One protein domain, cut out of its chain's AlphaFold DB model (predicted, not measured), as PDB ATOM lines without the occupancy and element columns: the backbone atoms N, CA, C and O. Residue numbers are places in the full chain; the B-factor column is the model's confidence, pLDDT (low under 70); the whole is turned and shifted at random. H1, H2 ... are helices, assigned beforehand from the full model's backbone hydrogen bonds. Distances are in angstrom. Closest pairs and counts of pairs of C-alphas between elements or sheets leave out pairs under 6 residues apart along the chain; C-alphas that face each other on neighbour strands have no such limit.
ATOM      1  N   TRP A   4     161.097 160.396 139.271       93.12
ATOM      2  CA  TRP A   4     161.869 159.208 138.879       93.12
ATOM      3  C   TRP A   4     163.360 159.279 139.266       93.12
ATOM      4  O   TRP A   4     163.995 158.266 139.568       93.12
ATOM      5  N   GLN A   5     163.961 160.477 139.279       94.12
ATOM      6  CA  GLN A   5     165.368 160.653 139.661       94.12
ATOM      7  C   GLN A   5     165.558 160.515 141.171       94.12
ATOM      8  O   GLN A   5     166.631 160.121 141.638       94.12
ATOM      9  N   VAL A   6     164.553 160.905 141.955       94.81
ATOM     10  CA  VAL A   6     164.550 160.736 143.411       94.81
ATOM     11  C   VAL A   6     164.394 159.255 143.744       94.81
ATOM     12  O   VAL A   6     165.197 158.725 144.513       94.81
ATOM     13  N   GLU A   7     163.453 158.567 143.099       95.50
ATOM     14  CA  GLU A   7     163.233 157.128 143.271       95.50
ATOM     15  C   GLU A   7     164.461 156.303 142.885       95.50
ATOM     16  O   GLU A   7     164.900 155.448 143.657       95.50
ATOM     17  N   ARG A   8     165.102 156.610 141.749       95.75
ATOM     18  CA  ARG A   8     166.317 155.904 141.317       95.75
ATOM     19  C   ARG A   8     167.450 156.035 142.331       95.75
ATOM     20  O   ARG A   8     168.091 155.040 142.651       95.75
ATOM     21  N   ARG A   9     167.684 157.236 142.875       95.94
ATOM     22  CA  ARG A   9     168.716 157.438 143.909       95.94
ATOM     23  C   ARG A   9     168.391 156.704 145.200       95.94
ATOM     24  O   ARG A   9     169.294 156.114 145.781       95.94
ATOM     25  N   ARG A  10     167.124 156.702 145.628       95.88
ATOM     26  CA  ARG A  10     166.687 155.924 146.797       95.88
ATOM     27  C   ARG A  10     166.945 154.433 146.590       95.88
ATOM     28  O   ARG A  10     167.547 153.815 147.458       95.88
ATOM     29  N   ARG A  11     166.582 153.887 145.424       96.81
ATOM     30  CA  ARG A  11     166.836 152.482 145.071       96.81
ATOM     31  C   ARG A  11     168.329 152.160 145.049       96.81
ATOM     32  O   ARG A  11     168.738 151.178 145.652       96.81
ATOM     33  N   THR A  12     169.143 152.970 144.369       97.25
ATOM     34  CA  THR A  12     170.595 152.747 144.299       97.25
ATOM     35  C   THR A  12     171.224 152.789 145.685       97.25
ATOM     36  O   THR A  12     171.974 151.882 146.023       97.25
ATOM     37  N   ARG A  13     170.881 153.786 146.507       97.00
ATOM     38  CA  ARG A  13     171.388 153.881 147.879       97.00
ATOM     39  C   ARG A  13     170.996 152.657 148.706       97.00
ATOM     40  O   ARG A  13     171.864 152.067 149.327       97.00
ATOM     41  N   HIS A  14     169.738 152.231 148.632       96.75
ATOM     42  CA  HIS A  14     169.269 151.043 149.343       96.75
ATOM     43  C   HIS A  14     170.032 149.769 148.943       96.75
ATOM     44  O   HIS A  14     170.443 148.996 149.801       96.75
ATOM     45  N   LEU A  15     170.274 149.560 147.644       97.56
ATOM     46  CA  LEU A  15     171.042 148.404 147.168       97.56
ATOM     47  C   LEU A  15     172.515 148.466 147.597       97.56
ATOM     48  O   LEU A  15     173.092 147.431 147.921       97.56
ATOM     49  N   ILE A  16     173.110 149.662 147.627       97.00
ATOM     50  CA  ILE A  16     174.477 149.866 148.125       97.00
ATOM     51  C   ILE A  16     174.552 149.587 149.626       97.00
ATOM     52  O   ILE A  16     175.476 148.912 150.059       97.00
ATOM     53  N   GLU A  17     173.586 150.062 150.413       96.38
ATOM     54  CA  GLU A  17     173.518 149.797 151.854       96.38
ATOM     55  C   GLU A  17     173.441 148.289 152.125       96.38
ATOM     56  O   GLU A  17     174.220 147.774 152.923       96.38
ATOM     57  N   LEU A  18     172.576 147.564 151.406       96.25
ATOM     58  CA  LEU A  18     172.478 146.106 151.520       96.25
ATOM     59  C   LEU A  18     173.771 145.395 151.100       96.25
ATOM     60  O   LEU A  18     174.233 144.506 151.811       96.25
ATOM     61  N   GLY A  19     174.378 145.793 149.977       95.88
ATOM     62  CA  GLY A  19     175.663 145.244 149.535       95.88
ATOM     63  C   GLY A  19     176.792 145.526 150.530       95.88
ATOM     64  O   GLY A  19     177.613 144.655 150.807       95.88
ATOM     65  N   GLY A  20     176.782 146.709 151.145       95.81
ATOM     66  CA  GLY A  20     177.723 147.100 152.188       95.81
ATOM     67  C   GLY A  20     177.664 146.191 153.415       95.81
ATOM     68  O   GLY A  20     178.707 145.911 153.996       95.81
ATOM     69  N   LEU A  21     176.489 145.659 153.777       95.31
ATOM     70  CA  LEU A  21     176.365 144.684 154.871       95.31
ATOM     71  C   LEU A  21     177.048 143.349 154.550       95.31
ATOM     72  O   LEU A  21     177.614 142.732 155.448       95.31
ATOM     73  N   VAL A  22     177.013 142.915 153.288       95.44
ATOM     74  CA  VAL A  22     177.668 141.672 152.841       95.44
ATOM     75  C   VAL A  22     179.191 141.814 152.865       95.44
ATOM     76  O   VAL A  22     179.894 140.875 153.220       95.44
ATOM     77  N   VAL A  23     179.706 142.999 152.528       95.31
ATOM     78  CA  VAL A  23     181.142 143.299 152.643       95.31
ATOM     79  C   VAL A  23     181.547 143.426 154.114       95.31
ATOM     80  O   VAL A  23     182.507 142.793 154.538       95.31
ATOM     81  N   LYS A  24     180.791 144.190 154.917       94.12
ATOM     82  CA  LYS A  24     181.101 144.448 156.334       94.12
ATOM     83  C   LYS A  24     181.089 143.183 157.197       94.12
ATOM     84  O   LYS A  24     181.791 143.133 158.197       94.12
ATOM     85  N   SER A  25     180.317 142.162 156.826       94.50
ATOM     86  CA  SER A  25     180.308 140.873 157.530       94.50
ATOM     87  C   SER A  25     181.530 139.991 157.236       94.50
ATOM     88  O   SER A  25     181.611 138.890 157.777       94.50
ATOM     89  N   GLY A  26     182.447 140.424 156.361       94.69
ATOM     90  CA  GLY A  26     183.624 139.655 155.944       94.69
ATOM     91  C   GLY A  26     183.310 138.513 154.973       94.69
ATOM     92  O   GLY A  26     184.217 137.832 154.503       94.69
ATOM     93  N   VAL A  27     182.036 138.304 154.618       95.94
ATOM     94  CA  VAL A  27     181.611 137.186 153.761       95.94
ATOM     95  C   VAL A  27     182.276 137.244 152.386       95.94
ATOM     96  O   VAL A  27     182.667 136.202 151.868       95.94
ATOM     97  N   VAL A  28     182.452 138.433 151.802       96.06
ATOM     98  CA  VAL A  28     183.110 138.582 150.490       96.06
ATOM     99  C   VAL A  28     184.566 138.114 150.534       96.06
ATOM    100  O   VAL A  28     184.992 137.385 149.644       96.06
ATOM    101  N   GLU A  29     185.306 138.471 151.584       96.12
ATOM    102  CA  GLU A  29     186.700 138.051 151.763       96.12
ATOM    103  C   GLU A  29     186.794 136.539 152.006       96.12
ATOM    104  O   GLU A  29     187.534 135.845 151.314       96.12
ATOM    105  N   LEU A  30     185.970 136.009 152.917       97.25
ATOM    106  CA  LEU A  30     185.972 134.589 153.285       97.25
ATOM    107  C   LEU A  30     185.558 133.654 152.144       97.25
ATOM    108  O   LEU A  30     185.943 132.487 152.130       97.25
ATOM    109  N   THR A  31     184.752 134.145 151.204       96.62
ATOM    110  CA  THR A  31     184.279 133.366 150.049       96.62
ATOM    111  C   THR A  31     185.076 133.634 148.774       96.62
ATOM    112  O   THR A  31     184.814 132.990 147.763       96.62
ATOM    113  N   GLY A  32     186.032 134.571 148.794       96.62
ATOM    114  CA  GLY A  32     186.768 134.980 147.596       96.62
ATOM    115  C   GLY A  32     185.874 135.584 146.505       96.62
ATOM    116  O   GLY A  32     186.117 135.348 145.326       96.62
ATOM    117  N   ASP A  33     184.824 136.316 146.894       95.56
ATOM    118  CA  ASP A  33     183.790 136.873 146.000       95.56
ATOM    119  C   ASP A  33     183.048 135.817 145.143       95.56
ATOM    120  O   ASP A  33     182.485 136.120 144.085       95.56
ATOM    121  N   ASP A  34     182.992 134.557 145.596       97.88
ATOM    122  CA  ASP A  34     182.178 133.538 144.934       97.88
ATOM    123  C   ASP A  34     180.682 133.816 145.153       97.88
ATOM    124  O   ASP A  34     180.068 133.492 146.175       97.88
ATOM    125  N   ARG A  35     180.066 134.405 144.128       96.31
ATOM    126  CA  ARG A  35     178.649 134.784 144.136       96.31
ATOM    127  C   ARG A  35     177.706 133.604 144.338       96.31
ATOM    128  O   ARG A  35     176.635 133.803 144.911       96.31
ATOM    129  N   ALA A  36     178.055 132.405 143.872       98.06
ATOM    130  CA  ALA A  36     177.211 131.230 144.051       98.06
ATOM    131  C   ALA A  36     177.221 130.784 145.519       98.06
ATOM    132  O   ALA A  36     176.160 130.486 146.073       98.06
ATOM    133  N   VAL A  37     178.387 130.828 146.169       98.12
ATOM    134  CA  VAL A  37     178.527 130.532 147.603       98.12
ATOM    135  C   VAL A  37     177.776 131.559 148.449       98.12
ATOM    136  O   VAL A  37     176.964 131.178 149.296       98.12
ATOM    137  N   ILE A  38     177.969 132.856 148.178       97.50
ATOM    138  CA  ILE A  38     177.263 133.939 148.883       97.50
ATOM    139  C   ILE A  38     175.748 133.770 148.729       97.50
ATOM    140  O   ILE A  38     175.001 133.832 149.709       97.50
ATOM    141  N   TYR A  39     175.278 133.518 147.508       97.75
ATOM    142  CA  TYR A  39     173.856 133.333 147.251       97.75
ATOM    143  C   TYR A  39     173.295 132.085 147.947       97.75
ATOM    144  O   TYR A  39     172.225 132.156 148.554       97.75
ATOM    145  N   GLY A  40     174.028 130.969 147.944       98.19
ATOM    146  CA  GLY A  40     173.658 129.754 148.670       98.19
ATOM    147  C   GLY A  40     173.506 129.984 150.179       98.19
ATOM    148  O   GLY A  40     172.518 129.545 150.773       98.19
ATOM    149  N   ALA A  41     174.417 130.744 150.791       97.31
ATOM    150  CA  ALA A  41     174.329 131.113 152.204       97.31
ATOM    151  C   ALA A  41     173.089 131.978 152.503       97.31
ATOM    152  O   ALA A  41     172.357 131.719 153.464       97.31
ATOM    153  N   LEU A  42     172.792 132.962 151.646       96.88
ATOM    154  CA  LEU A  42     171.586 133.787 151.774       96.88
ATOM    155  C   LEU A  42     170.300 132.961 151.610       96.88
ATOM    156  O   LEU A  42     169.326 133.187 152.332       96.88
ATOM    157  N   LEU A  43     170.287 131.972 150.709       98.19
ATOM    158  CA  LEU A  43     169.168 131.038 150.562       98.19
ATOM    159  C   LEU A  43     168.968 130.182 151.814       98.19
ATOM    160  O   LEU A  43     167.828 130.000 152.248       98.19
ATOM    161  N   TRP A  44     170.050 129.696 152.425       97.06
ATOM    162  CA  TRP A  44     169.982 128.974 153.695       97.06
ATOM    163  C   TRP A  44     169.371 129.844 154.803       97.06
ATOM    164  O   TRP A  44     168.437 129.407 155.481       97.06
ATOM    165  N   MET A  45     169.802 131.105 154.926       96.25
ATOM    166  CA  MET A  45     169.211 132.054 155.879       96.25
ATOM    167  C   MET A  45     167.718 132.269 155.610       96.25
ATOM    168  O   MET A  45     166.903 132.223 156.533       96.25
ATOM    169  N   ALA A  46     167.336 132.464 154.344       97.38
ATOM    170  CA  ALA A  46     165.944 132.650 153.954       97.38
ATOM    171  C   ALA A  46     165.082 131.415 154.269       97.38
ATOM    172  O   ALA A  46     163.942 131.562 154.707       97.38
ATOM    173  N   ASN A  47     165.623 130.207 154.088       97.62
ATOM    174  CA  ASN A  47     164.961 128.964 154.480       97.62
ATOM    175  C   ASN A  47     164.781 128.876 155.999       97.62
ATOM    176  O   ASN A  47     163.679 128.577 156.455       97.62
ATOM    177  N   LYS A  48     165.807 129.216 156.791       96.44
ATOM    178  CA  LYS A  48     165.697 129.236 158.259       96.44
ATOM    179  C   LYS A  48     164.615 130.214 158.729       96.44
ATOM    180  O   LYS A  48     163.822 129.881 159.603       96.44
ATOM    181  N   LEU A  49     164.507 131.380 158.093       96.00
ATOM    182  CA  LEU A  49     163.464 132.370 158.390       96.00
ATOM    183  C   LEU A  49     162.047 131.961 157.977       96.00
ATOM    184  O   LEU A  49     161.098 132.598 158.428       96.00
ATOM    185  N   ARG A  50     161.895 130.949 157.119       95.50
ATOM    186  CA  ARG A  50     160.596 130.355 156.765       95.50
ATOM    187  C   ARG A  50     160.218 129.166 157.652       95.50
ATOM    188  O   ARG A  50     159.117 128.650 157.506       95.50
ATOM    189  N   SER A  51     161.120 128.719 158.523       95.38
ATOM    190  CA  SER A  51     160.882 127.593 159.430       95.38
ATOM    191  C   SER A  51     160.167 128.022 160.715       95.38
ATOM    192  O   SER A  51     160.056 129.212 161.017       95.38
ATOM    193  N   GLU A  52     159.732 127.041 161.504       93.44
ATOM    194  CA  GLU A  52     159.122 127.257 162.824       93.44
ATOM    195  C   GLU A  52     160.065 127.988 163.797       93.44
ATOM    196  O   GLU A  52     159.620 128.743 164.655       93.44
ATOM    197  N   GLU A  53     161.381 127.873 163.606       93.00
ATOM    198  CA  GLU A  53     162.399 128.549 164.422       93.00
ATOM    199  C   GLU A  53     162.662 130.010 163.999       93.00
ATOM    200  O   GLU A  53     163.631 130.635 164.443       93.00
ATOM    201  N   SER A  54     161.843 130.574 163.106       95.50
ATOM    202  CA  SER A  54     162.083 131.898 162.518       95.50
ATOM    203  C   SER A  54     162.186 133.023 163.551       95.50
ATOM    204  O   SER A  54     163.048 133.895 163.411       95.50
ATOM    205  N   GLU A  55     161.358 133.014 164.599       95.94
ATOM    206  CA  GLU A  55     161.377 134.042 165.646       95.94
ATOM    207  C   GLU A  55     162.670 133.997 166.462       95.94
ATOM    208  O   GLU A  55     163.327 135.025 166.646       95.94
ATOM    209  N   GLN A  56     163.087 132.797 166.877       96.06
ATOM    210  CA  GLN A  56     164.327 132.596 167.620       96.06
ATOM    211  C   GLN A  56     165.547 132.989 166.777       96.06
ATOM    212  O   GLN A  56     166.430 133.703 167.260       96.06
ATOM    213  N   ALA A  57     165.574 132.585 165.503       96.12
ATOM    214  CA  ALA A  57     166.633 132.966 164.573       96.12
ATOM    215  C   ALA A  57     166.715 134.495 164.410       96.12
ATOM    216  O   ALA A  57     167.799 135.069 164.516       96.12
ATOM    217  N   ARG A  58     165.574 135.177 164.231       96.44
ATOM    218  CA  ARG A  58     165.515 136.646 164.129       96.44
ATOM    219  C   ARG A  58     166.020 137.335 165.390       96.44
ATOM    220  O   ARG A  58     166.789 138.289 165.276       96.44
ATOM    221  N   ALA A  59     165.606 136.872 166.569       97.19
ATOM    222  CA  ALA A  59     166.035 137.449 167.839       97.19
ATOM    223  C   ALA A  59     167.557 137.333 168.016       97.19
ATOM    224  O   ALA A  59     168.226 138.333 168.290       97.19
ATOM    225  N   LEU A  60     168.113 136.142 167.771       96.81
ATOM    226  CA  LEU A  60     169.549 135.887 167.877       96.81
ATOM    227  C   LEU A  60     170.359 136.732 166.886       96.81
ATOM    228  O   LEU A  60     171.349 137.357 167.267       96.81
ATOM    229  N   TRP A  61     169.955 136.762 165.616       96.12
ATOM    230  CA  TRP A  61     170.675 137.518 164.589       96.12
ATOM    231  C   TRP A  61     170.581 139.023 164.810       96.12
ATOM    232  O   TRP A  61     171.566 139.723 164.593       96.12
ATOM    233  N   LYS A  62     169.438 139.525 165.294       96.50
ATOM    234  CA  LYS A  62     169.294 140.936 165.663       96.50
ATOM    235  C   LYS A  62     170.237 141.305 166.807       96.50
ATOM    236  O   LYS A  62     170.925 142.310 166.692       96.50
ATOM    237  N   ALA A  63     170.306 140.492 167.863       96.94
ATOM    238  CA  ALA A  63     171.212 140.736 168.987       96.94
ATOM    239  C   ALA A  63     172.684 140.761 168.537       96.94
ATOM    240  O   ALA A  63     173.388 141.734 168.796       96.94
ATOM    241  N   LYS A  64     173.118 139.740 167.781       94.88
ATOM    242  CA  LYS A  64     174.478 139.672 167.220       94.88
ATOM    243  C   LYS A  64     174.790 140.848 166.296       94.88
ATOM    244  O   LYS A  64     175.871 141.421 166.379       94.88
ATOM    245  N   GLY A  65     173.850 141.211 165.424       94.62
ATOM    246  CA  GLY A  65     174.002 142.338 164.510       94.62
ATOM    247  C   GLY A  65     174.176 143.654 165.260       94.62
ATOM    248  O   GLY A  65     175.106 144.395 164.962       94.62
ATOM    249  N   THR A  66     173.330 143.928 166.259       94.94
ATOM    250  CA  THR A  66     173.448 145.131 167.097       94.94
ATOM    251  C   THR A  66     174.814 145.207 167.771       94.94
ATOM    252  O   THR A  66     175.473 146.235 167.647       94.94
ATOM    253  N   GLN A  67     175.263 144.113 168.392       94.12
ATOM    254  CA  GLN A  67     176.575 144.046 169.036       94.12
ATOM    255  C   GLN A  67     177.712 144.348 168.045       94.12
ATOM    256  O   GLN A  67     178.517 145.240 168.289       94.12
ATOM    257  N   ALA A  68     177.732 143.693 166.880       92.56
ATOM    258  CA  ALA A  68     178.757 143.930 165.858       92.56
ATOM    259  C   ALA A  68     178.738 145.375 165.316       92.56
ATOM    260  O   ALA A  68     179.771 145.938 164.947       92.56
ATOM    261  N   PHE A  69     177.560 146.007 165.264       88.75
ATOM    262  CA  PHE A  69     177.427 147.418 164.899       88.75
ATOM    263  C   PHE A  69     177.931 148.379 165.972       88.75
ATOM    264  O   PHE A  69     178.270 149.507 165.620       88.75
ATOM    265  N   GLU A  70     177.912 147.987 167.242       90.56
ATOM    266  CA  GLU A  70     178.429 148.780 168.358       90.56
ATOM    267  C   GLU A  70     179.947 148.630 168.472       90.56
ATOM    268  O   GLU A  70     180.642 149.639 168.536       90.56
ATOM    269  N   GLU A  71     180.465 147.404 168.384       85.56
ATOM    270  CA  GLU A  71     181.905 147.111 168.403       85.56
ATOM    271  C   GLU A  71     182.639 147.819 167.257       85.56
ATOM    272  O   GLU A  71     183.607 148.535 167.488       85.56
ATOM    273  N   GLY A  72     182.109 147.743 166.033       70.81
ATOM    274  CA  GLY A  72     182.684 148.434 164.875       70.81
ATOM    275  C   GLY A  72     182.475 149.957 164.839       70.81
ATOM    276  O   GLY A  72     182.672 150.548 163.781       70.81
ATOM    277  N   ARG A  73     181.991 150.596 165.919       62.12
ATOM    278  CA  ARG A  73     182.068 152.065 166.115       62.12
ATOM    279  C   ARG A  73     183.274 152.480 166.964       62.12
ATOM    280  O   ARG A  73     183.507 153.679 167.109       62.12
TER     281      ARG A  73
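Overview. This is residues 4 to 73 of the 75 residues of the protein "Conjugal transfer TraD family protein" of Starkeya novella (strain ATCC 8093 / DSM 506 / JCM 20403 / CCM 1077 / IAM 12100 / NBRC 12443 / NCIMB 10456) (UniProt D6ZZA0). What shape do these helices make? Four helices are strung into an open, loose frame: the long H1 sticks out as an arm with residues 4 to 21, the short H2 sits at the turn after it, H3 folds back from H2, and H4 makes a corner with the end of H3. What is it made of? The printed part has 70 residues with four named helices, in the order H1, H2, H3, H4, and no named strand; its class is all helix. How large and how dense is it? It is loose, with a radius of gyration of the C-alphas of 14.6 A, and its C-alphas span 41 by 29 by 26 A.

Arrangement. How does the first helix meet the next? H1, residues 4 to 24, is close to but not clearly touching H2, residues 27 to 31; their closest C-alphas, those of Val 22 and Val 28, are 6.7 A apart. What does H2 touch? It touches H3, residues 35 to 49, which meets it with residues 37 to 38 alone; the closest C-alphas, those of Thr 31 and Val 37, are 6.9 A apart. How do the last two helices stand? H3 and H4, residues 54 to 71, touch only at the corner by their link, the closest C-alphas being those of Lys 48 and Ser 54 at 6.2 A. They run opposite ways at a steep tilt of 56 degrees. Which pairs stay apart, and how are the helix backbones? H1 is apart from H3 and H4, and H2 is apart from H4. Every O i to N i+4 pair is within hydrogen-bond range in H2, H3 and H4, and 16 of 17 are in H1.

Along the chain. Where does H1 run? It begins with C-alpha 4 at (161.869, 159.208, 138.879) and measures 29.9 A from first to last C-alpha. How long are H2 and H3? H2 measures 6.0 A from Val 27 to Thr 31, and H3 measures 21.0 A from C-alpha 35 at (178.649, 134.784, 144.136) to C-alpha 49. Where does H4 end? It measures 25.7 A and ends with C-alpha 71 at (181.905, 147.111, 168.403).

Size, cuts and confidence. How far does the whole reach? The two C-alphas farthest apart, those of Gln 5 and Glu 52, are 41.1 A apart. Is the backbone broken, or any link long? The printed part has no cut from residue 4 to 73, and the three links between helices are tight. Where is confidence low? The mean pLDDT of the printed part is 94.9, and one residue, Arg 73, is under 70.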